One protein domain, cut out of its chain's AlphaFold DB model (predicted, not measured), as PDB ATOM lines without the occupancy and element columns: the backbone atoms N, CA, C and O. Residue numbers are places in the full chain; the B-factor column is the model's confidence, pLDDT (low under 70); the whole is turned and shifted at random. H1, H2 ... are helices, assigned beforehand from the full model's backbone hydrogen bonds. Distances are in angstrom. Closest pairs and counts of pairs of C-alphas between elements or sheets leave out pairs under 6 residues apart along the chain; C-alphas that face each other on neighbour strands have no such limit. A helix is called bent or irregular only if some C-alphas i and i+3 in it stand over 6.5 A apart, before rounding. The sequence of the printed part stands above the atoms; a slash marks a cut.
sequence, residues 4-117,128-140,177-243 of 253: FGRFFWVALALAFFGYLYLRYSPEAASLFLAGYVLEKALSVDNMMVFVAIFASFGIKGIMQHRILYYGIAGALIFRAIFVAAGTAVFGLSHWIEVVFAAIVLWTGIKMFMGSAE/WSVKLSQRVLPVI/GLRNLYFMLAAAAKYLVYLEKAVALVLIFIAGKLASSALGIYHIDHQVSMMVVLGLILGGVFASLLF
ATOM      1  N   PHE A   4     120.617  87.265  90.400       59.81
ATOM      2  CA  PHE A   4     119.454  86.373  90.472       59.81
ATOM      3  C   PHE A   4     118.134  87.048  90.878       59.81
ATOM      4  O   PHE A   4     117.081  86.679  90.368       59.81
ATOM      5  N   GLY A   5     118.163  88.068  91.743       75.38
ATOM      6  CA  GLY A   5     116.929  88.705  92.215       75.38
ATOM      7  C   GLY A   5     116.202  89.500  91.128       75.38
ATOM      8  O   GLY A   5     114.978  89.504  91.081       75.38
ATOM      9  N   ARG A   6     116.936  90.156  90.218       75.88
ATOM     10  CA  ARG A   6     116.320  90.983  89.164       75.88
ATOM     11  C   ARG A   6     115.580  90.138  88.134       75.88
ATOM     12  O   ARG A   6     114.475  90.506  87.755       75.88
ATOM     13  N   PHE A   7     116.156  89.007  87.733       84.38
ATOM     14  CA  PHE A   7     115.510  88.090  86.792       84.38
ATOM     15  C   PHE A   7     114.207  87.524  87.349       84.38
ATOM     16  O   PHE A   7     113.223  87.471  86.623       84.38
ATOM     17  N   PHE A   8     114.172  87.196  88.644       90.31
ATOM     18  CA  PHE A   8     112.948  86.752  89.307       90.31
ATOM     19  C   PHE A   8     111.831  87.805  89.229       90.31
ATOM     20  O   PHE A   8     110.728  87.499  88.788       90.31
ATOM     21  N   TRP A   9     112.119  89.061  89.586       85.12
ATOM     22  CA  TRP A   9     111.118  90.137  89.540       85.12
ATOM     23  C   TRP A   9     110.664  90.486  88.117       85.12
ATOM     24  O   TRP A   9     109.501  90.826  87.919       85.12
ATOM     25  N   VAL A  10     111.559  90.402  87.127       87.25
ATOM     26  CA  VAL A  10     111.202  90.597  85.711       87.25
ATOM     27  C   VAL A  10     110.319  89.451  85.220       87.25
ATOM     28  O   VAL A  10     109.282  89.704  84.617       87.25
ATOM     29  N   ALA A  11     110.677  88.201  85.522       90.12
ATOM     30  CA  ALA A  11     109.874  87.037  85.160       90.12
ATOM     31  C   ALA A  11     108.484  87.079  85.811       90.12
ATOM     32  O   ALA A  11     107.495  86.790  85.146       90.12
ATOM     33  N   LEU A  12     108.391  87.506  87.075       93.25
ATOM     34  CA  LEU A  12     107.116  87.683  87.769       93.25
ATOM     35  C   LEU A  12     106.247  88.766  87.112       93.25
ATOM     36  O   LEU A  12     105.052  88.556  86.919       93.25
ATOM     37  N   ALA A  13     106.841  89.899  86.723       90.12
ATOM     38  CA  ALA A  13     106.131  90.951  86.000       90.12
ATOM     39  C   ALA A  13     105.643  90.471  84.622       90.12
ATOM     40  O   ALA A  13     104.502  90.732  84.253       90.12
ATOM     41  N   LEU A  14     106.464  89.716  83.885       92.75
ATOM     42  CA  LEU A  14     106.076  89.135  82.594       92.75
ATOM     43  C   LEU A  14     105.001  88.049  82.737       92.75
ATOM     44  O   LEU A  14     104.093  87.973  81.913       92.75
ATOM     45  N   ALA A  15     105.057  87.240  83.794       93.81
ATOM     46  CA  ALA A  15     104.016  86.267  84.106       93.81
ATOM     47  C   ALA A  15     102.686  86.964  84.429       93.81
ATOM     48  O   ALA A  15     101.637  86.546  83.944       93.81
ATOM     49  N   PHE A  16     102.727  88.064  85.187       94.19
ATOM     50  CA  PHE A  16     101.544  88.876  85.465       94.19
ATOM     51  C   PHE A  16     101.002  89.572  84.207       94.19
ATOM     52  O   PHE A  16      99.793  89.596  83.994       94.19
ATOM     53  N   PHE A  17     101.881  90.060  83.330       92.69
ATOM     54  CA  PHE A  17     101.501  90.555  82.006       92.69
ATOM     55  C   PHE A  17     100.770  89.479  81.191       92.69
ATOM     56  O   PHE A  17      99.681  89.736  80.681       92.69
ATOM     57  N   GLY A  18     101.322  88.262  81.116       91.81
ATOM     58  CA  GLY A  18     100.682  87.136  80.433       91.81
ATOM     59  C   GLY A  18      99.331  86.767  81.052       91.81
ATOM     60  O   GLY A  18      98.367  86.525  80.332       91.81
ATOM     61  N   TYR A  19      99.226  86.803  82.383       94.88
ATOM     62  CA  TYR A  19      97.961  86.611  83.091       94.88
ATOM     63  C   TYR A  19      96.912  87.669  82.712       94.88
ATOM     64  O   TYR A  19      95.778  87.314  82.393       94.88
ATOM     65  N   LEU A  20      97.282  88.955  82.684       93.62
ATOM     66  CA  LEU A  20      96.384  90.031  82.253       93.62
ATOM     67  C   LEU A  20      95.967  89.878  80.788       93.62
ATOM     68  O   LEU A  20      94.798  90.084  80.467       93.62
ATOM     69  N   TYR A  21      96.902  89.474  79.928       91.56
ATOM     70  CA  TYR A  21      96.658  89.282  78.502       91.56
ATOM     71  C   TYR A  21      95.636  88.170  78.244       91.56
ATOM     72  O   TYR A  21      94.755  88.318  77.404       91.56
ATOM     73  N   LEU A  22      95.728  87.068  78.997       94.12
ATOM     74  CA  LEU A  22      94.835  85.919  78.848       94.12
ATOM     75  C   LEU A  22      93.481  86.101  79.549       94.12
ATOM     76  O   LEU A  22      92.497  85.506  79.114       94.12
ATOM     77  N   ARG A  23      93.420  86.859  80.655       94.06
ATOM     78  CA  ARG A  23      92.228  86.911  81.525       94.06
ATOM     79  C   ARG A  23      91.406  88.195  81.430       94.06
ATOM     80  O   ARG A  23      90.222  88.141  81.753       94.06
ATOM     81  N   TYR A  24      92.005  89.316  81.028       91.12
ATOM     82  CA  TYR A  24      91.339  90.620  80.965       91.12
ATOM     83  C   TYR A  24      91.238  91.133  79.528       91.12
ATOM     84  O   TYR A  24      90.230  90.898  78.870       91.12
ATOM     85  N   SER A  25      92.257  91.838  79.042       88.88
ATOM     86  CA  SER A  25      92.325  92.290  77.655       88.88
ATOM     87  C   SER A  25      93.770  92.604  77.254       88.88
ATOM     88  O   SER A  25      94.605  92.903  78.122       88.88
ATOM     89  N   PRO A  26      94.081  92.579  75.945       86.94
ATOM     90  CA  PRO A  26      95.365  93.038  75.432       86.94
ATOM     91  C   PRO A  26      95.684  94.483  75.836       86.94
ATOM     92  O   PRO A  26      96.839  94.770  76.162       86.94
ATOM     93  N   GLU A  27      94.691  95.383  75.888       83.81
ATOM     94  CA  GLU A  27      94.925  96.769  76.312       83.81
ATOM     95  C   GLU A  27      95.367  96.842  77.774       83.81
ATOM     96  O   GLU A  27      96.377  97.483  78.069       83.81
ATOM     97  N   ALA A  28      94.678  96.148  78.687       81.81
ATOM     98  CA  ALA A  28      95.020  96.143  80.111       81.81
ATOM     99  C   ALA A  28      96.430  95.581  80.361       81.81
ATOM    100  O   ALA A  28      97.196  96.128  81.160       81.81
ATOM    101  N   ALA A  29      96.800  94.523  79.635       86.81
ATOM    102  CA  ALA A  29      98.146  93.963  79.681       86.81
ATOM    103  C   ALA A  29      99.191  94.960  79.153       86.81
ATOM    104  O   ALA A  29     100.222  95.177  79.793       86.81
ATOM    105  N   SER A  30      98.916  95.611  78.019       81.38
ATOM    106  CA  SER A  30      99.818  96.611  77.441       81.38
ATOM    107  C   SER A  30     100.018  97.821  78.361       81.38
ATOM    108  O   SER A  30     101.145  98.292  78.511       81.38
ATOM    109  N   LEU A  31      98.963  98.262  79.059       82.31
ATOM    110  CA  LEU A  31      99.013  99.361  80.020       82.31
ATOM    111  C   LEU A  31      99.860  98.999  81.246       82.31
ATOM    112  O   LEU A  31     100.680  99.804  81.688       82.31
ATOM    113  N   PHE A  32      99.720  97.773  81.760       88.38
ATOM    114  CA  PHE A  32     100.570  97.267  82.838       88.38
ATOM    115  C   PHE A  32     102.044  97.212  82.422       88.38
ATOM    116  O   PHE A  32     102.909  97.696  83.153       88.38
ATOM    117  N   LEU A  33     102.342  96.647  81.247       85.12
ATOM    118  CA  LEU A  33     103.719  96.526  80.766       85.12
ATOM    119  C   LEU A  33     104.347  97.901  80.527       85.12
ATOM    120  O   LEU A  33     105.494  98.123  80.913       85.12
ATOM    121  N   ALA A  34     103.585  98.833  79.951       77.25
ATOM    122  CA  ALA A  34     104.012 100.213  79.780       77.25
ATOM    123  C   ALA A  34     104.299 100.879  81.133       77.25
ATOM    124  O   ALA A  34     105.376 101.439  81.317       77.25
ATOM    125  N   GLY A  35     103.404 100.740  82.116       81.19
ATOM    126  CA  GLY A  35     103.621 101.246  83.473       81.19
ATOM    127  C   GLY A  35     104.877 100.662  84.132       81.19
ATOM    128  O   GLY A  35     105.696 101.407  84.671       81.19
ATOM    129  N   TYR A  36     105.081  99.346  84.024       85.12
ATOM    130  CA  TYR A  36     106.260  98.661  84.558       85.12
ATOM    131  C   TYR A  36     107.563  99.162  83.918       85.12
ATOM    132  O   TYR A  36     108.533  99.467  84.620       85.12
ATOM    133  N   VAL A  37     107.595  99.266  82.586       79.50
ATOM    134  CA  VAL A  37     108.765  99.765  81.855       79.50
ATOM    135  C   VAL A  37     109.025 101.230  82.198       79.50
ATOM    136  O   VAL A  37     110.175 101.581  82.460       79.50
ATOM    137  N   LEU A  38     107.986 102.064  82.276       74.25
ATOM    138  CA  LEU A  38     108.096 103.471  82.655       74.25
ATOM    139  C   LEU A  38     108.656 103.633  84.072       74.25
ATOM    140  O   LEU A  38     109.536 104.461  84.307       74.25
ATOM    141  N   GLU A  39     108.193 102.827  85.026       78.56
ATOM    142  CA  GLU A  39     108.699 102.856  86.396       78.56
ATOM    143  C   GLU A  39     110.183 102.465  86.455       78.56
ATOM    144  O   GLU A  39     110.982 103.127  87.129       78.56
ATOM    145  N   LYS A  40     110.589 101.443  85.691       77.81
ATOM    146  CA  LYS A  40     112.004 101.063  85.573       77.81
ATOM    147  C   LYS A  40     112.838 102.137  84.880       77.81
ATOM    148  O   LYS A  40     113.907 102.459  85.395       77.81
ATOM    149  N   ALA A  41     112.343 102.732  83.801       67.25
ATOM    150  CA  ALA A  41     112.993 103.822  83.078       67.25
ATOM    151  C   ALA A  41     113.263 105.029  83.985       67.25
ATOM    152  O   ALA A  41     114.396 105.494  84.095       67.25
ATOM    153  N   LEU A  42     112.240 105.467  84.722       66.69
ATOM    154  CA  LEU A  42     112.334 106.603  85.639       66.69
ATOM    155  C   LEU A  42     113.269 106.323  86.819       66.69
ATOM    156  O   LEU A  42     113.911 107.237  87.330       66.69
ATOM    157  N   SER A  43     113.378 105.072  87.272       71.06
ATOM    158  CA  SER A  43     114.342 104.719  88.321       71.06
ATOM    159  C   SER A  43     115.800 104.834  87.850       71.06
ATOM    160  O   SER A  43     116.665 105.223  88.637       71.06
ATOM    161  N   VAL A  44     116.070 104.539  86.572       63.97
ATOM    162  CA  VAL A  44     117.409 104.629  85.967       63.97
ATOM    163  C   VAL A  44     117.802 106.085  85.732       63.97
ATOM    164  O   VAL A  44     118.922 106.459  86.072       63.97
ATOM    165  N   ASP A  45     116.876 106.906  85.236       65.25
ATOM    166  CA  ASP A  45     117.073 108.346  85.030       65.25
ATOM    167  C   ASP A  45     117.448 109.064  86.340       65.25
ATOM    168  O   ASP A  45     118.495 109.702  86.453       65.25
ATOM    169  N   ASN A  46     116.676 108.816  87.402       70.88
ATOM    170  CA  ASN A  46     116.972 109.349  88.731       70.88
ATOM    171  C   ASN A  46     118.322 108.849  89.280       70.88
ATOM    172  O   ASN A  46     119.068 109.612  89.894       70.88
ATOM    173  N   MET A  47     118.673 107.574  89.060       70.56
ATOM    174  CA  MET A  47     119.961 107.025  89.505       70.56
ATOM    175  C   MET A  47     121.142 107.682  88.786       70.56
ATOM    176  O   MET A  47     122.176 107.895  89.415       70.56
ATOM    177  N   MET A  48     120.996 108.018  87.503       61.16
ATOM    178  CA  MET A  48     122.038 108.691  86.727       61.16
ATOM    179  C   MET A  48     122.367 110.061  87.304       61.16
ATOM    180  O   MET A  48     123.543 110.360  87.493       61.16
ATOM    181  N   VAL A  49     121.352 110.833  87.700       64.62
ATOM    182  CA  VAL A  49     121.542 112.110  88.404       64.62
ATOM    183  C   VAL A  49     122.266 111.906  89.738       64.62
ATOM    184  O   VAL A  49     123.205 112.633  90.051       64.62
ATOM    185  N   PHE A  50     121.911 110.887  90.523       68.50
ATOM    186  CA  PHE A  50     122.624 110.619  91.778       68.50
ATOM    187  C   PHE A  50     124.070 110.166  91.559       68.50
ATOM    188  O   PHE A  50     124.960 110.599  92.283       68.50
ATOM    189  N   VAL A  51     124.330 109.311  90.568       62.38
ATOM    190  CA  VAL A  51     125.689 108.872  90.217       62.38
ATOM    191  C   VAL A  51     126.518 110.049  89.722       62.38
ATOM    192  O   VAL A  51     127.656 110.199  90.158       62.38
ATOM    193  N   ALA A  52     125.930 110.903  88.887       55.22
ATOM    194  CA  ALA A  52     126.499 112.166  88.459       55.22
ATOM    195  C   ALA A  52     126.910 113.020  89.656       55.22
ATOM    196  O   ALA A  52     128.084 113.335  89.798       55.22
ATOM    197  N   ILE A  53     125.975 113.295  90.566       60.12
ATOM    198  CA  ILE A  53     126.203 114.061  91.793       60.12
ATOM    199  C   ILE A  53     127.287 113.413  92.675       60.12
ATOM    200  O   ILE A  53     128.155 114.091  93.212       60.12
ATOM    201  N   PHE A  54     127.300 112.092  92.848       61.56
ATOM    202  CA  PHE A  54     128.322 111.439  93.675       61.56
ATOM    203  C   PHE A  54     129.705 111.444  93.030       61.56
ATOM    204  O   PHE A  54     130.697 111.627  93.736       61.56
ATOM    205  N   ALA A  55     129.775 111.269  91.710       55.16
ATOM    206  CA  ALA A  55     131.005 111.427  90.947       55.16
ATOM    207  C   ALA A  55     131.520 112.867  91.052       55.16
ATOM    208  O   ALA A  55     132.712 113.078  91.265       55.16
ATOM    209  N   SER A  56     130.600 113.831  91.003       46.66
ATOM    210  CA  SER A  56     130.864 115.256  91.146       46.66
ATOM    211  C   SER A  56     131.409 115.591  92.542       46.66
ATOM    212  O   SER A  56     132.403 116.296  92.670       46.66
ATOM    213  N   PHE A  57     130.859 114.997  93.602       52.75
ATOM    214  CA  PHE A  57     131.354 115.166  94.972       52.75
ATOM    215  C   PHE A  57     132.518 114.233  95.353       52.75
ATOM    216  O   PHE A  57     132.931 114.214  96.513       52.75
ATOM    217  N   GLY A  58     133.044 113.425  94.424       50.31
ATOM    218  CA  GLY A  58     134.125 112.472  94.705       50.31
ATOM    219  C   GLY A  58     133.777 111.422  95.772       50.31
ATOM    220  O   GLY A  58     134.674 110.823  96.371       50.31
ATOM    221  N   ILE A  59     132.486 111.189  96.030       56.09
ATOM    222  CA  ILE A  59     132.000 110.292  97.082       56.09
ATOM    223  C   ILE A  59     132.161 108.852  96.592       56.09
ATOM    224  O   ILE A  59     131.346 108.344  95.824       56.09
ATOM    225  N   LYS A  60     133.217 108.172  97.050       51.44
ATOM    226  CA  LYS A  60     133.463 106.749  96.766       51.44
ATOM    227  C   LYS A  60     133.259 105.901  98.024       51.44
ATOM    228  O   LYS A  60     133.774 106.230  99.090       51.44
ATOM    229  N   GLY A  61     132.553 104.774  97.895       65.62
ATOM    230  CA  GLY A  61     132.496 103.722  98.921       65.62
ATOM    231  C   GLY A  61     131.146 103.548  99.632       65.62
ATOM    232  O   GLY A  61     130.090 103.907  99.121       65.62
ATOM    233  N   ILE A  62     131.182 102.960 100.834       54.47
ATOM    234  CA  ILE A  62     130.027 102.399 101.575       54.47
ATOM    235  C   ILE A  62     128.959 103.458 101.936       54.47
ATOM    236  O   ILE A  62     127.780 103.128 102.081       54.47
ATOM    237  N   MET A  63     129.332 104.741 102.029       59.12
ATOM    238  CA  MET A  63     128.381 105.829 102.301       59.12
ATOM    239  C   MET A  63     127.466 106.157 101.116       59.12
ATOM    240  O   MET A  63     126.352 106.633 101.337       59.12
ATOM    241  N   GLN A  64     127.874 105.836  99.883       65.88
ATOM    242  CA  GLN A  64     127.070 106.069  98.682       65.88
ATOM    243  C   GLN A  64     125.714 105.363  98.777       65.88
ATOM    244  O   GLN A  64     124.691 105.952  98.451       65.88
ATOM    245  N   HIS A  65     125.678 104.136  99.307       72.12
ATOM    246  CA  HIS A  65     124.431 103.390  99.480       72.12
ATOM    247  C   HIS A  65     123.463 104.052 100.460       72.12
ATOM    248  O   HIS A  65     122.258 104.036 100.223       72.12
ATOM    249  N   ARG A  66     123.973 104.646 101.544       72.69
ATOM    250  CA  ARG A  66     123.131 105.321 102.541       72.69
ATOM    251  C   ARG A  66     122.558 106.616 101.985       72.69
ATOM    252  O   ARG A  66     121.359 106.842 102.096       72.69
ATOM    253  N   ILE A  67     123.397 107.430 101.348       72.81
ATOM    254  CA  ILE A  67     122.961 108.697 100.755       72.81
ATOM    255  C   ILE A  67     121.981 108.429  99.608       72.81
ATOM    256  O   ILE A  67     120.938 109.070  99.539       72.81
ATOM    257  N   LEU A  68     122.259 107.427  98.768       75.44
ATOM    258  CA  LEU A  68     121.357 107.012  97.696       75.44
ATOM    259  C   LEU A  68     120.012 106.527  98.241       75.44
ATOM    260  O   LEU A  68     118.979 106.882  97.690       75.44
ATOM    261  N   TYR A  69     120.007 105.751  99.326       78.25
ATOM    262  CA  TYR A  69     118.767 105.269  99.932       78.25
ATOM    263  C   TYR A  69     117.878 106.423 100.407       78.25
ATOM    264  O   TYR A  69     116.718 106.498 100.011       78.25
ATOM    265  N   TYR A  70     118.422 107.353 101.201       79.06
ATOM    266  CA  TYR A  70     117.653 108.507 101.678       79.06
ATOM    267  C   TYR A  70     117.283 109.476 100.544       79.06
ATOM    268  O   TYR A  70     116.194 110.044 100.569       79.06
ATOM    269  N   GLY A  71     118.143 109.619  99.530       80.25
ATOM    270  CA  GLY A  71     117.878 110.425  98.338       80.25
ATOM    271  C   GLY A  71     116.738 109.868  97.486       80.25
ATOM    272  O   GLY A  71     115.803 110.599  97.174       80.25
ATOM    273  N   ILE A  72     116.763 108.568  97.171       79.94
ATOM    274  CA  ILE A  72     115.679 107.895  96.442       79.94
ATOM    275  C   ILE A  72     114.389 107.927  97.266       79.94
ATOM    276  O   ILE A  72     113.341 108.257  96.722       79.94
ATOM    277  N   ALA A  73     114.453 107.618  98.567       83.00
ATOM    278  CA  ALA A  73     113.277 107.636  99.433       83.00
ATOM    279  C   ALA A  73     112.632 109.030  99.474       83.00
ATOM    280  O   ALA A  73     111.425 109.155  99.272       83.00
ATOM    281  N   GLY A  74     113.438 110.082  99.658       84.94
ATOM    282  CA  GLY A  74     112.968 111.466  99.625       84.94
ATOM    283  C   GLY A  74     112.385 111.853  98.266       84.94
ATOM    284  O   GLY A  74     111.274 112.372  98.207       84.94
ATOM    285  N   ALA A  75     113.083 111.547  97.169       81.50
ATOM    286  CA  ALA A  75     112.610 111.832  95.816       81.50
ATOM    287  C   ALA A  75     111.284 111.125  95.502       81.50
ATOM    288  O   ALA A  75     110.404 111.724  94.890       81.50
ATOM    289  N   LEU A  76     111.106 109.881  95.953       83.12
ATOM    290  CA  LEU A  76     109.875 109.117  95.753       83.12
ATOM    291  C   LEU A  76     108.704 109.713  96.549       83.12
ATOM    292  O   LEU A  76     107.607 109.824  96.009       83.12
ATOM    293  N   ILE A  77     108.947 110.169  97.783       89.56
ATOM    294  CA  ILE A  77     107.944 110.877  98.596       89.56
ATOM    295  C   ILE A  77     107.555 112.205  97.942       89.56
ATOM    296  O   ILE A  77     106.370 112.448  97.716       89.56
ATOM    297  N   PHE A  78     108.531 113.048  97.587       86.00
ATOM    298  CA  PHE A  78     108.252 114.312  96.901       86.00
ATOM    299  C   PHE A  78     107.512 114.073  95.592       86.00
ATOM    300  O   PHE A  78     106.541 114.764  95.309       86.00
ATOM    301  N   ARG A  79     107.908 113.054  94.826       83.19
ATOM    302  CA  ARG A  79     107.219 112.660  93.600       83.19
ATOM    303  C   ARG A  79     105.769 112.270  93.864       83.19
ATOM    304  O   ARG A  79     104.902 112.730  93.134       83.19
ATOM    305  N   ALA A  80     105.492 111.461  94.885       87.88
ATOM    306  CA  ALA A  80     104.124 111.089  95.237       87.88
ATOM    307  C   ALA A  80     103.278 112.328  95.576       87.88
ATOM    308  O   ALA A  80     102.163 112.460  95.077       87.88
ATOM    309  N   ILE A  81     103.841 113.270  96.342       93.81
ATOM    310  CA  ILE A  81     103.189 114.543  96.677       93.81
ATOM    311  C   ILE A  81     102.935 115.377  95.414       93.81
ATOM    312  O   ILE A  81     101.808 115.806  95.191       93.81
ATOM    313  N   PHE A  82     103.946 115.577  94.564       88.56
ATOM    314  CA  PHE A  82     103.827 116.357  93.328       88.56
ATOM    315  C   PHE A  82     102.822 115.755  92.347       88.56
ATOM    316  O   PHE A  82     102.038 116.489  91.757       88.56
ATOM    317  N   VAL A  83     102.818 114.431  92.180       86.75
ATOM    318  CA  VAL A  83     101.873 113.740  91.292       86.75
ATOM    319  C   VAL A  83     100.453 113.842  91.838       86.75
ATOM    320  O   VAL A  83      99.543 114.171  91.081       86.75
ATOM    321  N   ALA A  84     100.251 113.606  93.138       92.19
ATOM    322  CA  ALA A  84      98.934 113.718  93.760       92.19
ATOM    323  C   ALA A  84      98.398 115.156  93.688       92.19
ATOM    324  O   ALA A  84      97.274 115.372  93.238       92.19
ATOM    325  N   ALA A  85      99.220 116.140  94.061       92.75
ATOM    326  CA  ALA A  85      98.858 117.552  94.006       92.75
ATOM    327  C   ALA A  85      98.612 118.015  92.562       92.75
ATOM    328  O   ALA A  85      97.604 118.657  92.289       92.75
ATOM    329  N   GLY A  86      99.491 117.640  91.629       88.62
ATOM    330  CA  GLY A  86      99.359 117.966  90.211       88.62
ATOM    331  C   GLY A  86      98.086 117.384  89.603       88.62
ATOM    332  O   GLY A  86      97.343 118.108  88.952       88.62
ATOM    333  N   THR A  87      97.778 116.115  89.889       88.31
ATOM    334  CA  THR A  87      96.546 115.459  89.415       88.31
ATOM    335  C   THR A  87      95.299 116.147  89.971       88.31
ATOM    336  O   THR A  87      94.357 116.404  89.224       88.31
ATOM    337  N   ALA A  88      95.298 116.487  91.264       90.88
ATOM    338  CA  ALA A  88      94.185 117.198  91.885       90.88
ATOM    339  C   ALA A  88      93.968 118.580  91.251       90.88
ATOM    340  O   ALA A  88      92.834 118.963  90.987       90.88
ATOM    341  N   VAL A  89      95.056 119.301  90.967       91.12
ATOM    342  CA  VAL A  89      95.025 120.633  90.351       91.12
ATOM    343  C   VAL A  89      94.599 120.562  88.879       91.12
ATOM    344  O   VAL A  89      93.805 121.388  88.443       91.12
ATOM    345  N   PHE A  90      95.033 119.550  88.124       87.31
ATOM    346  CA  PHE A  90      94.649 119.371  86.716       87.31
ATOM    347  C   PHE A  90      93.158 119.074  86.537       87.31
ATOM    348  O   PHE A  90      92.576 119.467  85.532       87.31
ATOM    349  N   GLY A  91      92.517 118.446  87.526       83.44
ATOM    350  CA  GLY A  91      91.074 118.211  87.508       83.44
ATOM    351  C   GLY A  91      90.217 119.469  87.701       83.44
ATOM    352  O   GLY A  91      89.009 119.400  87.491       83.44
ATOM    353  N   LEU A  92      90.800 120.605  88.106       88.62
ATOM    354  CA  LEU A  92      90.035 121.817  88.431       88.62
ATOM    355  C   LEU A  92      89.642 122.634  87.194       88.62
ATOM    356  O   LEU A  92      88.568 123.230  87.173       88.62
ATOM    357  N   SER A  93      90.513 122.723  86.188       87.25
ATOM    358  CA  SER A  93      90.260 123.515  84.982       87.25
ATOM    359  C   SER A  93      91.207 123.137  83.852       87.25
ATOM    360  O   SER A  93      92.411 123.006  84.055       87.25
ATOM    361  N   HIS A  94      90.674 123.089  82.634       82.38
ATOM    362  CA  HIS A  94      91.435 122.807  81.415       82.38
ATOM    363  C   HIS A  94      92.562 123.819  81.144       82.38
ATOM    364  O   HIS A  94      93.587 123.499  80.551       82.38
ATOM    365  N   TRP A  95      92.415 125.055  81.637       88.19
ATOM    366  CA  TRP A  95      93.441 126.097  81.502       88.19
ATOM    367  C   TRP A  95      94.720 125.784  82.283       88.19
ATOM    368  O   TRP A  95      95.803 126.241  81.921       88.19
ATOM    369  N   ILE A  96      94.605 124.995  83.350       89.81
ATOM    370  CA  ILE A  96      95.734 124.607  84.195       89.81
ATOM    371  C   ILE A  96      96.684 123.695  83.419       89.81
ATOM    372  O   ILE A  96      97.898 123.852  83.541       89.81
ATOM    373  N   GLU A  97      96.149 122.803  82.580       86.00
ATOM    374  CA  GLU A  97      96.947 121.944  81.701       86.00
ATOM    375  C   GLU A  97      97.791 122.799  80.739       86.00
ATOM    376  O   GLU A  97      99.004 122.616  80.640       86.00
ATOM    377  N   VAL A  98      97.195 123.825  80.122       89.12
ATOM    378  CA  VAL A  98      97.903 124.752  79.216       89.12
ATOM    379  C   VAL A  98      98.999 125.536  79.941       89.12
ATOM    380  O   VAL A  98     100.125 125.631  79.450       89.12
ATOM    381  N   VAL A  99      98.702 126.083  81.124       91.88
ATOM    382  CA  VAL A  99      99.687 126.827  81.929       91.88
ATOM    383  C   VAL A  99     100.843 125.918  82.339       91.88
ATOM    384  O   VAL A  99     102.006 126.305  82.233       91.88
ATOM    385  N   PHE A 100     100.543 124.692  82.766       91.31
ATOM    386  CA  PHE A 100     101.569 123.730  83.136       91.31
ATOM    387  C   PHE A 100     102.438 123.344  81.935       91.31
ATOM    388  O   PHE A 100     103.664 123.346  82.050       91.31
ATOM    389  N   ALA A 101     101.836 123.099  80.765       91.12
ATOM    390  CA  ALA A 101     102.577 122.860  79.528       91.12
ATOM    391  C   ALA A 101     103.517 124.028  79.211       91.12
ATOM    392  O   ALA A 101     104.685 123.800  78.908       91.12
ATOM    393  N   ALA A 102     103.047 125.271  79.334       93.75
ATOM    394  CA  ALA A 102     103.856 126.458  79.078       93.75
ATOM    395  C   ALA A 102     105.052 126.569  80.038       93.75
ATOM    396  O   ALA A 102     106.167 126.843  79.596       93.75
ATOM    397  N   ILE A 103     104.853 126.298  81.333       93.75
ATOM    398  CA  ILE A 103     105.935 126.306  82.333       93.75
ATOM    399  C   ILE A 103     106.975 125.225  82.019       93.75
ATOM    400  O   ILE A 103     108.179 125.494  82.043       93.75
ATOM    401  N   VAL A 104     106.528 124.005  81.707       90.44
ATOM    402  CA  VAL A 104     107.431 122.890  81.386       90.44
ATOM    403  C   VAL A 104     108.179 123.162  80.081       90.44
ATOM    404  O   VAL A 104     109.390 122.949  80.023       90.44
ATOM    405  N   LEU A 105     107.497 123.699  79.065       94.00
ATOM    406  CA  LEU A 105     108.104 124.075  77.791       94.00
ATOM    407  C   LEU A 105     109.163 125.158  77.990       94.00
ATOM    408  O   LEU A 105     110.278 125.017  77.501       94.00
ATOM    409  N   TRP A 106     108.837 126.208  78.748       93.25
ATOM    410  CA  TRP A 106     109.776 127.276  79.074       93.25
ATOM    411  C   TRP A 106     111.002 126.740  79.814       93.25
ATOM    412  O   TRP A 106     112.127 127.099  79.475       93.25
ATOM    413  N   THR A 107     110.806 125.825  80.766       86.81
ATOM    414  CA  THR A 107     111.907 125.176  81.493       86.81
ATOM    415  C   THR A 107     112.792 124.363  80.548       86.81
ATOM    416  O   THR A 107     114.014 124.498  80.585       86.81
ATOM    417  N   GLY A 108     112.187 123.563  79.667       86.00
ATOM    418  CA  GLY A 108     112.908 122.770  78.674       86.00
ATOM    419  C   GLY A 108     113.692 123.635  77.685       86.00
ATOM    420  O   GLY A 108     114.874 123.388  77.468       86.00
ATOM    421  N   ILE A 109     113.075 124.689  77.144       89.69
ATOM    422  CA  ILE A 109     113.722 125.632  76.219       89.69
ATOM    423  C   ILE A 109     114.862 126.379  76.913       89.69
ATOM    424  O   ILE A 109     115.964 126.431  76.377       89.69
ATOM    425  N   LYS A 110     114.633 126.908  78.120       85.31
ATOM    426  CA  LYS A 110     115.667 127.597  78.903       85.31
ATOM    427  C   LYS A 110     116.863 126.686  79.171       85.31
ATOM    428  O   LYS A 110     117.995 127.131  79.041       85.31
ATOM    429  N   MET A 111     116.623 125.423  79.518       79.25
ATOM    430  CA  MET A 111     117.692 124.452  79.751       79.25
ATOM    431  C   MET A 111     118.408 124.058  78.451       79.25
ATOM    432  O   MET A 111     119.617 123.879  78.448       79.25
ATOM    433  N   PHE A 112     117.693 123.983  77.326       83.06
ATOM    434  CA  PHE A 112     118.295 123.712  76.018       83.06
ATOM    435  C   PHE A 112     119.161 124.879  75.509       83.06
ATOM    436  O   PHE A 112     120.211 124.658  74.909       83.06
ATOM    437  N   MET A 113     118.719 126.117  75.749       80.81
ATOM    438  CA  MET A 113     119.401 127.347  75.331       80.81
ATOM    439  C   MET A 113     120.530 127.759  76.291       80.81
ATOM    440  O   MET A 113     121.542 128.291  75.849       80.81
ATOM    441  N   GLY A 114     120.394 127.468  77.587       61.34
ATOM    442  CA  GLY A 114     121.320 127.873  78.652       61.34
ATOM    443  C   GLY A 114     122.677 127.163  78.676       61.34
ATOM    444  O   GLY A 114     123.481 127.455  79.552       61.34
ATOM    445  N   SER A 115     122.962 126.263  77.730       52.72
ATOM    446  CA  SER A 115     124.281 125.616  77.589       52.72
ATOM    447  C   SER A 115     125.079 126.105  76.366       52.72
ATOM    448  O   SER A 115     126.107 125.505  76.039       52.72
ATOM    449  N   ALA A 116     124.593 127.123  75.641       42.41
ATOM    450  CA  ALA A 116     125.205 127.620  74.402       42.41
ATOM    451  C   ALA A 116     126.015 128.921  74.563       42.41
ATOM    452  O   ALA A 116     126.713 129.287  73.622       42.41
ATOM    453  N   GLU A 117     125.962 129.590  75.721       39.81
ATOM    454  CA  GLU A 117     126.556 130.929  75.887       39.81
ATOM    455  C   GLU A 117     127.824 131.019  76.747       39.81
ATOM    456  O   GLU A 117     128.366 132.107  76.889       39.81
ATOM    457  N   TRP A 128     124.892 129.293  95.108       41.84
ATOM    458  CA  TRP A 128     124.277 129.207  96.440       41.84
ATOM    459  C   TRP A 128     124.470 127.833  97.105       41.84
ATOM    460  O   TRP A 128     124.593 127.753  98.324       41.84
ATOM    461  N   SER A 129     124.563 126.760  96.312       42.44
ATOM    462  CA  SER A 129     124.829 125.398  96.787       42.44
ATOM    463  C   SER A 129     126.242 125.226  97.358       42.44
ATOM    464  O   SER A 129     126.415 124.496  98.338       42.44
ATOM    465  N   VAL A 130     127.244 125.927  96.812       54.16
ATOM    466  CA  VAL A 130     128.622 125.932  97.326       54.16
ATOM    467  C   VAL A 130     128.682 126.722  98.628       54.16
ATOM    468  O   VAL A 130     129.194 126.218  99.626       54.16
ATOM    469  N   LYS A 131     128.049 127.899  98.670       53.81
ATOM    470  CA  LYS A 131     127.953 128.732  99.883       53.81
ATOM    471  C   LYS A 131     127.186 128.032 101.005       53.81
ATOM    472  O   LYS A 131     127.584 128.092 102.166       53.81
ATOM    473  N   LEU A 132     126.114 127.312 100.674       51.09
ATOM    474  CA  LEU A 132     125.361 126.500 101.628       51.09
ATOM    475  C   LEU A 132     126.202 125.325 102.144       51.09
ATOM    476  O   LEU A 132     126.237 125.085 103.348       51.09
ATOM    477  N   SER A 133     126.940 124.648 101.261       50.75
ATOM    478  CA  SER A 133     127.853 123.565 101.647       50.75
ATOM    479  C   SER A 133     128.962 124.063 102.580       50.75
ATOM    480  O   SER A 133     129.247 123.420 103.589       50.75
ATOM    481  N   GLN A 134     129.523 125.247 102.309       55.78
ATOM    482  CA  GLN A 134     130.507 125.918 103.170       55.78
ATOM    483  C   GLN A 134     129.916 126.374 104.513       55.78
ATOM    484  O   GLN A 134     130.627 126.443 105.512       55.78
ATOM    485  N   ARG A 135     128.613 126.670 104.562       56.78
ATOM    486  CA  ARG A 135     127.919 127.089 105.790       56.78
ATOM    487  C   ARG A 135     127.529 125.914 106.685       56.78
ATOM    488  O   ARG A 135     127.428 126.079 107.900       56.78
ATOM    489  N   VAL A 136     127.286 124.745 106.093       58.44
ATOM    490  CA  VAL A 136     126.847 123.534 106.802       58.44
ATOM    491  C   VAL A 136     128.035 122.681 107.261       58.44
ATOM    492  O   VAL A 136     127.954 122.060 108.321       58.44
ATOM    493  N   LEU A 137     129.147 122.672 106.514       58.88
ATOM    494  CA  LEU A 137     130.336 121.890 106.852       58.88
ATOM    495  C   LEU A 137     131.428 122.761 107.497       58.88
ATOM    496  O   LEU A 137     131.919 123.695 106.867       58.88
ATOM    497  N   PRO A 138     131.876 122.444 108.723       64.56
ATOM    498  CA  PRO A 138     133.024 123.099 109.329       64.56
ATOM    499  C   PRO A 138     134.306 122.586 108.664       64.56
ATOM    500  O   PRO A 138     134.771 121.471 108.917       64.56
ATOM    501  N   VAL A 139     134.854 123.411 107.777       62.72
ATOM    502  CA  VAL A 139     136.095 123.143 107.045       62.72
ATOM    503  C   VAL A 139     137.276 123.721 107.822       62.72
ATOM    504  O   VAL A 139     137.226 124.866 108.267       62.72
ATOM    505  N   ILE A 140     138.350 122.947 107.975       64.12
ATOM    506  CA  ILE A 140     139.632 123.426 108.513       64.12
ATOM    507  C   ILE A 140     140.591 123.781 107.370       64.12
ATOM    508  O   ILE A 140     140.649 123.025 106.403       64.12
ATOM    509  N   GLY A 177     140.628 120.136 101.233       57.81
ATOM    510  CA  GLY A 177     140.689 119.573  99.889       57.81
ATOM    511  C   GLY A 177     139.587 120.128  98.992       57.81
ATOM    512  O   GLY A 177     139.454 119.669  97.864       57.81
ATOM    513  N   LEU A 178     138.796 121.101  99.474       53.19
ATOM    514  CA  LEU A 178     137.657 121.676  98.753       53.19
ATOM    515  C   LEU A 178     138.042 122.232  97.388       53.19
ATOM    516  O   LEU A 178     137.279 122.056  96.454       53.19
ATOM    517  N   ARG A 179     139.222 122.850  97.254       53.56
ATOM    518  CA  ARG A 179     139.722 123.334  95.961       53.56
ATOM    519  C   ARG A 179     139.874 122.175  94.972       53.56
ATOM    520  O   ARG A 179     139.355 122.246  93.868       53.56
ATOM    521  N   ASN A 180     140.496 121.073  95.387       49.88
ATOM    522  CA  ASN A 180     140.673 119.893  94.533       49.88
ATOM    523  C   ASN A 180     139.356 119.148  94.283       49.88
ATOM    524  O   ASN A 180     139.139 118.667  93.181       49.88
ATOM    525  N   LEU A 181     138.468 119.078  95.274       56.06
ATOM    526  CA  LEU A 181     137.120 118.527  95.127       56.06
ATOM    527  C   LEU A 181     136.270 119.363  94.174       56.06
ATOM    528  O   LEU A 181     135.579 118.795  93.345       56.06
ATOM    529  N   TYR A 182     136.366 120.688  94.251       54.88
ATOM    530  CA  TYR A 182     135.724 121.616  93.331       54.88
ATOM    531  C   TYR A 182     136.279 121.470  91.909       54.88
ATOM    532  O   TYR A 182     135.508 121.369  90.964       54.88
ATOM    533  N   PHE A 183     137.599 121.351  91.741       54.78
ATOM    534  CA  PHE A 183     138.187 121.080  90.426       54.78
ATOM    535  C   PHE A 183     137.802 119.699  89.880       54.78
ATOM    536  O   PHE A 183     137.535 119.570  88.690       54.78
ATOM    537  N   MET A 184     137.712 118.671  90.731       53.53
ATOM    538  CA  MET A 184     137.215 117.348  90.336       53.53
ATOM    539  C   MET A 184     135.717 117.363  90.010       53.53
ATOM    540  O   MET A 184     135.304 116.692  89.072       53.53
ATOM    541  N   LEU A 185     134.924 118.145  90.741       52.28
ATOM    542  CA  LEU A 185     133.505 118.408  90.498       52.28
ATOM    543  C   LEU A 185     133.307 119.069  89.135       52.28
ATOM    544  O   LEU A 185     132.561 118.551  88.307       52.28
ATOM    545  N   ALA A 186     134.023 120.166  88.888       55.44
ATOM    546  CA  ALA A 186     134.017 120.876  87.618       55.44
ATOM    547  C   ALA A 186     134.478 119.963  86.470       55.44
ATOM    548  O   ALA A 186     133.873 119.966  85.403       55.44
ATOM    549  N   ALA A 187     135.485 119.112  86.694       55.66
ATOM    550  CA  ALA A 187     135.943 118.139  85.706       55.66
ATOM    551  C   ALA A 187     134.932 117.002  85.458       55.66
ATOM    552  O   ALA A 187     134.758 116.588  84.319       55.66
ATOM    553  N   ALA A 188     134.245 116.503  86.490       53.22
ATOM    554  CA  ALA A 188     133.243 115.441  86.372       53.22
ATOM    555  C   ALA A 188     131.949 115.932  85.701       53.22
ATOM    556  O   ALA A 188     131.355 115.200  84.911       53.22
ATOM    557  N   ALA A 189     131.543 117.178  85.965       56.75
ATOM    558  CA  ALA A 189     130.390 117.808  85.323       56.75
ATOM    559  C   ALA A 189     130.532 117.854  83.787       56.75
ATOM    560  O   ALA A 189     129.549 117.655  83.073       56.75
ATOM    561  N   LYS A 190     131.765 117.981  83.265       56.75
ATOM    562  CA  LYS A 190     132.057 117.938  81.818       56.75
ATOM    563  C   LYS A 190     131.677 116.611  81.138       56.75
ATOM    564  O   LYS A 190     131.444 116.598  79.932       56.75
ATOM    565  N   TYR A 191     131.570 115.504  81.879       59.41
ATOM    566  CA  TYR A 191     131.208 114.188  81.326       59.41
ATOM    567  C   TYR A 191     129.696 113.969  81.187       59.41
ATOM    568  O   TYR A 191     129.282 112.953  80.633       59.41
ATOM    569  N   LEU A 192     128.867 114.889  81.686       58.34
ATOM    570  CA  LEU A 192     127.404 114.747  81.749       58.34
ATOM    571  C   LEU A 192     126.664 115.802  80.919       58.34
ATOM    572  O   LEU A 192     125.441 115.895  80.973       58.34
ATOM    573  N   VAL A 193     127.404 116.575  80.124       64.75
ATOM    574  CA  VAL A 193     126.901 117.729  79.364       64.75
ATOM    575  C   VAL A 193     125.782 117.345  78.389       64.75
ATOM    576  O   VAL A 193     124.844 118.107  78.174       64.75
ATOM    577  N   TYR A 194     125.838 116.147  77.802       70.81
ATOM    578  CA  TYR A 194     124.811 115.700  76.855       70.81
ATOM    579  C   TYR A 194     123.556 115.156  77.546       70.81
ATOM    580  O   TYR A 194     122.491 115.121  76.924       70.81
ATOM    581  N   LEU A 195     123.647 114.789  78.829       68.31
ATOM    582  CA  LEU A 195     122.491 114.360  79.611       68.31
ATOM    583  C   LEU A 195     121.539 115.533  79.861       68.31
ATOM    584  O   LEU A 195     120.334 115.376  79.708       68.31
ATOM    585  N   GLU A 196     122.069 116.724  80.147       71.31
ATOM    586  CA  GLU A 196     121.269 117.943  80.315       71.31
ATOM    587  C   GLU A 196     120.441 118.257  79.058       71.31
ATOM    588  O   GLU A 196     119.228 118.459  79.139       71.31
ATOM    589  N   LYS A 197     121.059 118.177  77.870       80.62
ATOM    590  CA  LYS A 197     120.359 118.362  76.588       80.62
ATOM    591  C   LYS A 197     119.278 117.307  76.356       80.62
ATOM    592  O   LYS A 197     118.202 117.638  75.865       80.62
ATOM    593  N   ALA A 198     119.531 116.051  76.721       80.19
ATOM    594  CA  ALA A 198     118.535 114.990  76.609       80.19
ATOM    595  C   ALA A 198     117.330 115.231  77.526       80.19
ATOM    596  O   ALA A 198     116.193 115.113  77.073       80.19
ATOM    597  N   VAL A 199     117.556 115.643  78.777       80.19
ATOM    598  CA  VAL A 199     116.467 116.010  79.696       80.19
ATOM    599  C   VAL A 199     115.702 117.225  79.160       80.19
ATOM    600  O   VAL A 199     114.475 117.249  79.221       80.19
ATOM    601  N   ALA A 200     116.384 118.203  78.558       84.25
ATOM    602  CA  ALA A 200     115.733 119.372  77.967       84.25
ATOM    603  C   ALA A 200     114.808 118.981  76.809       84.25
ATOM    604  O   ALA A 200     113.655 119.410  76.763       84.25
ATOM    605  N   LEU A 201     115.274 118.093  75.927       88.38
ATOM    606  CA  LEU A 201     114.462 117.535  74.847       88.38
ATOM    607  C   LEU A 201     113.270 116.731  75.380       88.38
ATOM    608  O   LEU A 201     112.171 116.847  74.839       88.38
ATOM    609  N   VAL A 202     113.450 115.968  76.462       86.94
ATOM    610  CA  VAL A 202     112.352 115.259  77.137       86.94
ATOM    611  C   VAL A 202     111.311 116.242  77.679       86.94
ATOM    612  O   VAL A 202     110.120 116.028  77.464       86.94
ATOM    613  N   LEU A 203     111.724 117.332  78.332       87.44
ATOM    614  CA  LEU A 203     110.804 118.353  78.851       87.44
ATOM    615  C   LEU A 203     110.033 119.050  77.728       87.44
ATOM    616  O   LEU A 203     108.816 119.191  77.828       87.44
ATOM    617  N   ILE A 204     110.714 119.428  76.643       92.38
ATOM    618  CA  ILE A 204     110.078 120.028  75.460       92.38
ATOM    619  C   ILE A 204     109.058 119.056  74.857       92.38
ATOM    620  O   ILE A 204     107.930 119.448  74.561       92.38
ATOM    621  N   PHE A 205     109.419 117.777  74.727       90.75
ATOM    622  CA  PHE A 205     108.526 116.745  74.207       90.75
ATOM    623  C   PHE A 205     107.292 116.536  75.099       90.75
ATOM    624  O   PHE A 205     106.163 116.536  74.605       90.75
ATOM    625  N   ILE A 206     107.485 116.398  76.416       89.06
ATOM    626  CA  ILE A 206     106.390 116.233  77.380       89.06
ATOM    627  C   ILE A 206     105.476 117.459  77.362       89.06
ATOM    628  O   ILE A 206     104.258 117.299  77.334       89.06
ATOM    629  N   ALA A 207     106.036 118.668  77.330       90.44
ATOM    630  CA  ALA A 207     105.252 119.891  77.260       90.44
ATOM    631  C   ALA A 207     104.445 119.993  75.962       90.44
ATOM    632  O   ALA A 207     103.266 120.334  76.004       90.44
ATOM    633  N   GLY A 208     105.045 119.638  74.822       90.56
ATOM    634  CA  GLY A 208     104.359 119.583  73.531       90.56
ATOM    635  C   GLY A 208     103.193 118.592  73.533       90.56
ATOM    636  O   GLY A 208     102.097 118.923  73.080       90.56
ATOM    637  N   LYS A 209     103.389 117.401  74.112       87.56
ATOM    638  CA  LYS A 209     102.315 116.420  74.317       87.56
ATOM    639  C   LYS A 209     101.198 116.975  75.202       87.56
ATOM    640  O   LYS A 209     100.028 116.807  74.872       87.56
ATOM    641  N   LEU A 210     101.555 117.618  76.311       87.19
ATOM    642  CA  LEU A 210     100.604 118.152  77.288       87.19
ATOM    643  C   LEU A 210      99.800 119.323  76.692       87.19
ATOM    644  O   LEU A 210      98.586 119.368  76.826       87.19
ATOM    645  N   ALA A 211     100.439 120.190  75.901       87.50
ATOM    646  CA  ALA A 211      99.751 121.222  75.125       87.50
ATOM    647  C   ALA A 211      98.835 120.631  74.036       87.50
ATOM    648  O   ALA A 211      97.726 121.111  73.835       87.50
ATOM    649  N   SER A 212      99.272 119.569  73.349       86.38
ATOM    650  CA  SER A 212      98.469 118.897  72.311       86.38
ATOM    651  C   SER A 212      97.226 118.215  72.888       86.38
ATOM    652  O   SER A 212      96.159 118.261  72.276       86.38
ATOM    653  N   SER A 213      97.370 117.622  74.078       80.88
ATOM    654  CA  SER A 213      96.277 117.076  74.888       80.88
ATOM    655  C   SER A 213      95.288 118.178  75.278       80.88
ATOM    656  O   SER A 213      94.098 118.066  74.987       80.88
ATOM    657  N   ALA A 214      95.788 119.306  75.793       80.38
ATOM    658  CA  ALA A 214      94.962 120.453  76.154       80.38
ATOM    659  C   ALA A 214      94.250 121.114  74.953       80.38
ATOM    660  O   ALA A 214      93.185 121.702  75.101       80.38
ATOM    661  N   LEU A 215      94.786 121.032  73.737       80.25
ATOM    662  CA  LEU A 215      94.119 121.593  72.555       80.25
ATOM    663  C   LEU A 215      93.115 120.621  71.906       80.25
ATOM    664  O   LEU A 215      92.436 120.998  70.954       80.25
ATOM    665  N   GLY A 216      93.012 119.382  72.399       74.19
ATOM    666  CA  GLY A 216      92.096 118.365  71.873       74.19
ATOM    667  C   GLY A 216      92.457 117.848  70.475       74.19
ATOM    668  O   GLY A 216      91.625 117.222  69.825       74.19
ATOM    669  N   ILE A 217      93.679 118.116  69.994       66.44
ATOM    670  CA  ILE A 217      94.068 117.869  68.595       66.44
ATOM    671  C   ILE A 217      94.614 116.438  68.410       66.44
ATOM    672  O   ILE A 217      94.421 115.866  67.344       66.44
ATOM    673  N   TYR A 218      95.251 115.829  69.428       63.84
ATOM    674  CA  TYR A 218      95.844 114.479  69.330       63.84
ATOM    675  C   TYR A 218      95.982 113.751  70.682       63.84
ATOM    676  O   TYR A 218      96.691 114.211  71.578       63.84
ATOM    677  N   HIS A 219      95.434 112.535  70.787       61.59
ATOM    678  CA  HIS A 219      95.834 111.570  71.818       61.59
ATOM    679  C   HIS A 219      97.078 110.814  71.343       61.59
ATOM    680  O   HIS A 219      96.984 109.815  70.633       61.59
ATOM    681  N   ILE A 220      98.261 111.311  71.710       64.88
ATOM    682  CA  ILE A 220      99.505 110.570  71.480       64.88
ATOM    683  C   ILE A 220      99.463 109.305  72.327       64.88
ATOM    684  O   ILE A 220      99.396 109.383  73.560       64.88
ATOM    685  N   ASP A 221      99.548 108.160  71.653       73.94
ATOM    686  CA  ASP A 221      99.598 106.867  72.311       73.94
ATOM    687  C   ASP A 221     100.710 106.832  73.372       73.94
ATOM    688  O   ASP A 221     101.838 107.312  73.181       73.94
ATOM    689  N   HIS A 222     100.366 106.286  74.536       68.44
ATOM    690  CA  HIS A 222     101.254 106.284  75.690       68.44
ATOM    691  C   HIS A 222     102.553 105.517  75.392       68.44
ATOM    692  O   HIS A 222     103.613 105.908  75.887       68.44
ATOM    693  N   GLN A 223     102.501 104.492  74.531       69.94
ATOM    694  CA  GLN A 223     103.664 103.672  74.193       69.94
ATOM    695  C   GLN A 223     104.676 104.453  73.349       69.94
ATOM    696  O   GLN A 223     105.869 104.436  73.659       69.94
ATOM    697  N   VAL A 224     104.211 105.217  72.354       79.69
ATOM    698  CA  VAL A 224     105.074 106.071  71.515       79.69
ATOM    699  C   VAL A 224     105.777 107.122  72.369       79.69
ATOM    700  O   VAL A 224     106.993 107.295  72.292       79.69
ATOM    701  N   SER A 225     105.026 107.778  73.256       77.50
ATOM    702  CA  SER A 225     105.571 108.770  74.185       77.50
ATOM    703  C   SER A 225     106.661 108.184  75.081       77.50
ATOM    704  O   SER A 225     107.672 108.839  75.326       77.50
ATOM    705  N   MET A 226     106.467 106.959  75.570       70.88
ATOM    706  CA  MET A 226     107.443 106.288  76.420       70.88
ATOM    707  C   MET A 226     108.709 105.909  75.643       70.88
ATOM    708  O   MET A 226     109.811 106.120  76.146       70.88
ATOM    709  N   MET A 227     108.568 105.399  74.414       78.12
ATOM    710  CA  MET A 227     109.707 105.054  73.558       78.12
ATOM    711  C   MET A 227     110.553 106.276  73.201       78.12
ATOM    712  O   MET A 227     111.777 106.197  73.258       78.12
ATOM    713  N   VAL A 228     109.920 107.411  72.890       84.19
ATOM    714  CA  VAL A 228     110.633 108.660  72.586       84.19
ATOM    715  C   VAL A 228     111.429 109.139  73.799       84.19
ATOM    716  O   VAL A 228     112.619 109.417  73.671       84.19
ATOM    717  N   VAL A 229     110.817 109.178  74.988       80.50
ATOM    718  CA  VAL A 229     111.509 109.606  76.217       80.50
ATOM    719  C   VAL A 229     112.681 108.679  76.544       80.50
ATOM    720  O   VAL A 229     113.788 109.150  76.798       80.50
ATOM    721  N   LEU A 230     112.467 107.362  76.483       76.88
ATOM    722  CA  LEU A 230     113.528 106.376  76.690       76.88
ATOM    723  C   LEU A 230     114.664 106.526  75.677       76.88
ATOM    724  O   LEU A 230     115.830 106.490  76.063       76.88
ATOM    725  N   GLY A 231     114.332 106.711  74.399       83.94
ATOM    726  CA  GLY A 231     115.304 106.907  73.329       83.94
ATOM    727  C   GLY A 231     116.134 108.175  73.517       83.94
ATOM    728  O   GLY A 231     117.351 108.124  73.362       83.94
ATOM    729  N   LEU A 232     115.507 109.284  73.921       84.31
ATOM    730  CA  LEU A 232     116.198 110.543  74.210       84.31
ATOM    731  C   LEU A 232     117.165 110.401  75.388       84.31
ATOM    732  O   LEU A 232     118.318 110.812  75.275       84.31
ATOM    733  N   ILE A 233     116.730 109.781  76.490       77.19
ATOM    734  CA  ILE A 233     117.581 109.574  77.668       77.19
ATOM    735  C   ILE A 233     118.737 108.637  77.320       77.19
ATOM    736  O   ILE A 233     119.894 109.000  77.513       77.19
ATOM    737  N   LEU A 234     118.456 107.454  76.763       76.75
ATOM    738  CA  LEU A 234     119.502 106.499  76.391       76.75
ATOM    739  C   LEU A 234     120.473 107.107  75.377       76.75
ATOM    740  O   LEU A 234     121.681 106.993  75.558       76.75
ATOM    741  N   GLY A 235     119.966 107.801  74.357       82.19
ATOM    742  CA  GLY A 235     120.780 108.508  73.373       82.19
ATOM    743  C   GLY A 235     121.673 109.570  74.010       82.19
ATOM    744  O   GLY A 235     122.868 109.602  73.729       82.19
ATOM    745  N   GLY A 236     121.135 110.382  74.925       76.69
ATOM    746  CA  GLY A 236     121.903 111.366  75.691       76.69
ATOM    747  C   GLY A 236     123.011 110.735  76.523       76.69
ATOM    748  O   GLY A 236     124.141 111.215  76.521       76.69
ATOM    749  N   VAL A 237     122.715 109.614  77.176       71.75
ATOM    750  CA  VAL A 237     123.684 108.838  77.956       71.75
ATOM    751  C   VAL A 237     124.788 108.272  77.074       71.75
ATOM    752  O   VAL A 237     125.966 108.453  77.379       71.75
ATOM    753  N   PHE A 238     124.426 107.608  75.976       79.19
ATOM    754  CA  PHE A 238     125.393 107.055  75.033       79.19
ATOM    755  C   PHE A 238     126.262 108.156  74.423       79.19
ATOM    756  O   PHE A 238     127.480 108.004  74.382       79.19
ATOM    757  N   ALA A 239     125.670 109.284  74.025       79.56
ATOM    758  CA  ALA A 239     126.406 110.438  73.520       79.56
ATOM    759  C   ALA A 239     127.376 111.001  74.569       79.56
ATOM    760  O   ALA A 239     128.531 111.264  74.248       79.56
ATOM    761  N   SER A 240     126.945 111.110  75.830       70.56
ATOM    762  CA  SER A 240     127.785 111.611  76.925       70.56
ATOM    763  C   SER A 240     128.960 110.683  77.252       70.56
ATOM    764  O   SER A 240     130.031 111.158  77.620       70.56
ATOM    765  N   LEU A 241     128.780 109.365  77.102       71.88
ATOM    766  CA  LEU A 241     129.841 108.374  77.312       71.88
ATOM    767  C   LEU A 241     130.817 108.286  76.130       71.88
ATOM    768  O   LEU A 241     132.005 108.060  76.346       71.88
ATOM    769  N   LEU A 242     130.327 108.443  74.895       77.44
ATOM    770  CA  LEU A 242     131.137 108.330  73.678       77.44
ATOM    771  C   LEU A 242     131.894 109.617  73.336       77.44
ATOM    772  O   LEU A 242     133.005 109.547  72.815       77.44
ATOM    773  N   PHE A 243     131.316 110.780  73.639       74.62
ATOM    774  CA  PHE A 243     131.878 112.083  73.291       74.62
ATOM    775  C   PHE A 243     131.937 113.015  74.507       74.62
ATOM    776  O   PHE A 243     131.273 114.049  74.522       74.62
TER     777      PHE A 243
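Overview. This is residues 4 to 117, 128 to 140 and 177 to 243 of the 253 residues of the protein "Tellurium resistance protein TerC" of Halomonas meridiana (UniProt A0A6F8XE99). Four helices, H2, H7, H6b and H4, lie one beside the next in a curved wall, and H3 bridges slantwise from H2 to the beginning of H4 across a hollow. H1 folds back beside the first part of H2, with residues 4 to 9 sticking out, while arm H6a packs on the last part of H2 and the small H5 lies apart near that end. The printed part has 194 residues with seven named helices, H1 to H7 in order, and no named strand; its class is all helix. It is only just loose, close to compact, with a radius of gyration of the C-alphas of 20.0 A and spans of 64 by 46 by 35 A.

Along the chain. Find C-alpha 4 at (119.454, 86.373, 90.472); from there H1 runs over residues 4 to 23, 28.7 A. H2, residues 26 to 56, covers 44.7 A and ends at C-alpha 56, (130.864, 115.256, 91.146). Next come H3, residues 63 to 90, 39.5 A, and H4, residues 94 to 113, 29.0 A. After a cut, look for H5 at residues 128 to 136, 12.1 A. After a second cut, H6, residues 178 to 214, was assigned as one helix by its hydrogen bonds but is bent: C-alphas 191 and 194 are 7.9 A apart. Its arms are H6a, residues 178 to 191, 20.0 A, and H6b, residues 194 to 214, 30.2 A, at a steep tilt of 59 degrees. H7, residues 222 to 242, covers 30.0 A and ends at (131.137, 108.330, 73.678).

Arrangement. Begin at H2, the hub, touching four helices. H1 and H2 form a helical hairpin at a shallow tilt of 25 degrees; their closest C-alphas, of Leu 20 and Ala 29, are 5.0 A apart. H2 and H3 only just touch, with 3 pairs of C-alphas within 8 A, the closest Phe 50 and Leu 68 at 7.0 A. H6a touches H2 at Ser 56 and Leu 185, their closest C-alphas, 4.2 A. H7 touches H2, running the same way at 26 degrees, a shallow tilt, closest at the C-alphas of Ala 34 and Gln 223, 6.6 A. H6b and H7 form a helical hairpin, closest at the C-alphas of Leu 195 and Gly 236, 5.0 A. H4 touches H6b, opposite ways at a shallow tilt of 22 degrees, closest at the C-alphas of Gly 108 and Ala 200, 4.5 A. H3 and H4 touch only at the corner, and only just, with 3 pairs of C-alphas within 8 A, the closest Phe 90 and Ile 96 at 5.9 A. H5 touches no helix. Every O i to N i+4 pair is within hydrogen-bond range in H1, H2, H3, H5, H6b and H7; H4 has 15 of 16 and H6a 8 of 10.

Size, cuts and confidence. The two C-alphas farthest apart, of Arg 23 and Ile 140, are 65.6 A apart. Residues 118 to 127 and 141 to 176 are not printed; the gaps are 20.8 A from C-alpha 117 to C-alpha 128 and 9.5 A from C-alpha 140 to C-alpha 177. Of the links that are printed whole, none is long. Mean pLDDT of the printed part is 75.5; look for values under 70 at, among others, residues 48 to 64, 128 to 140 and 177 to 193.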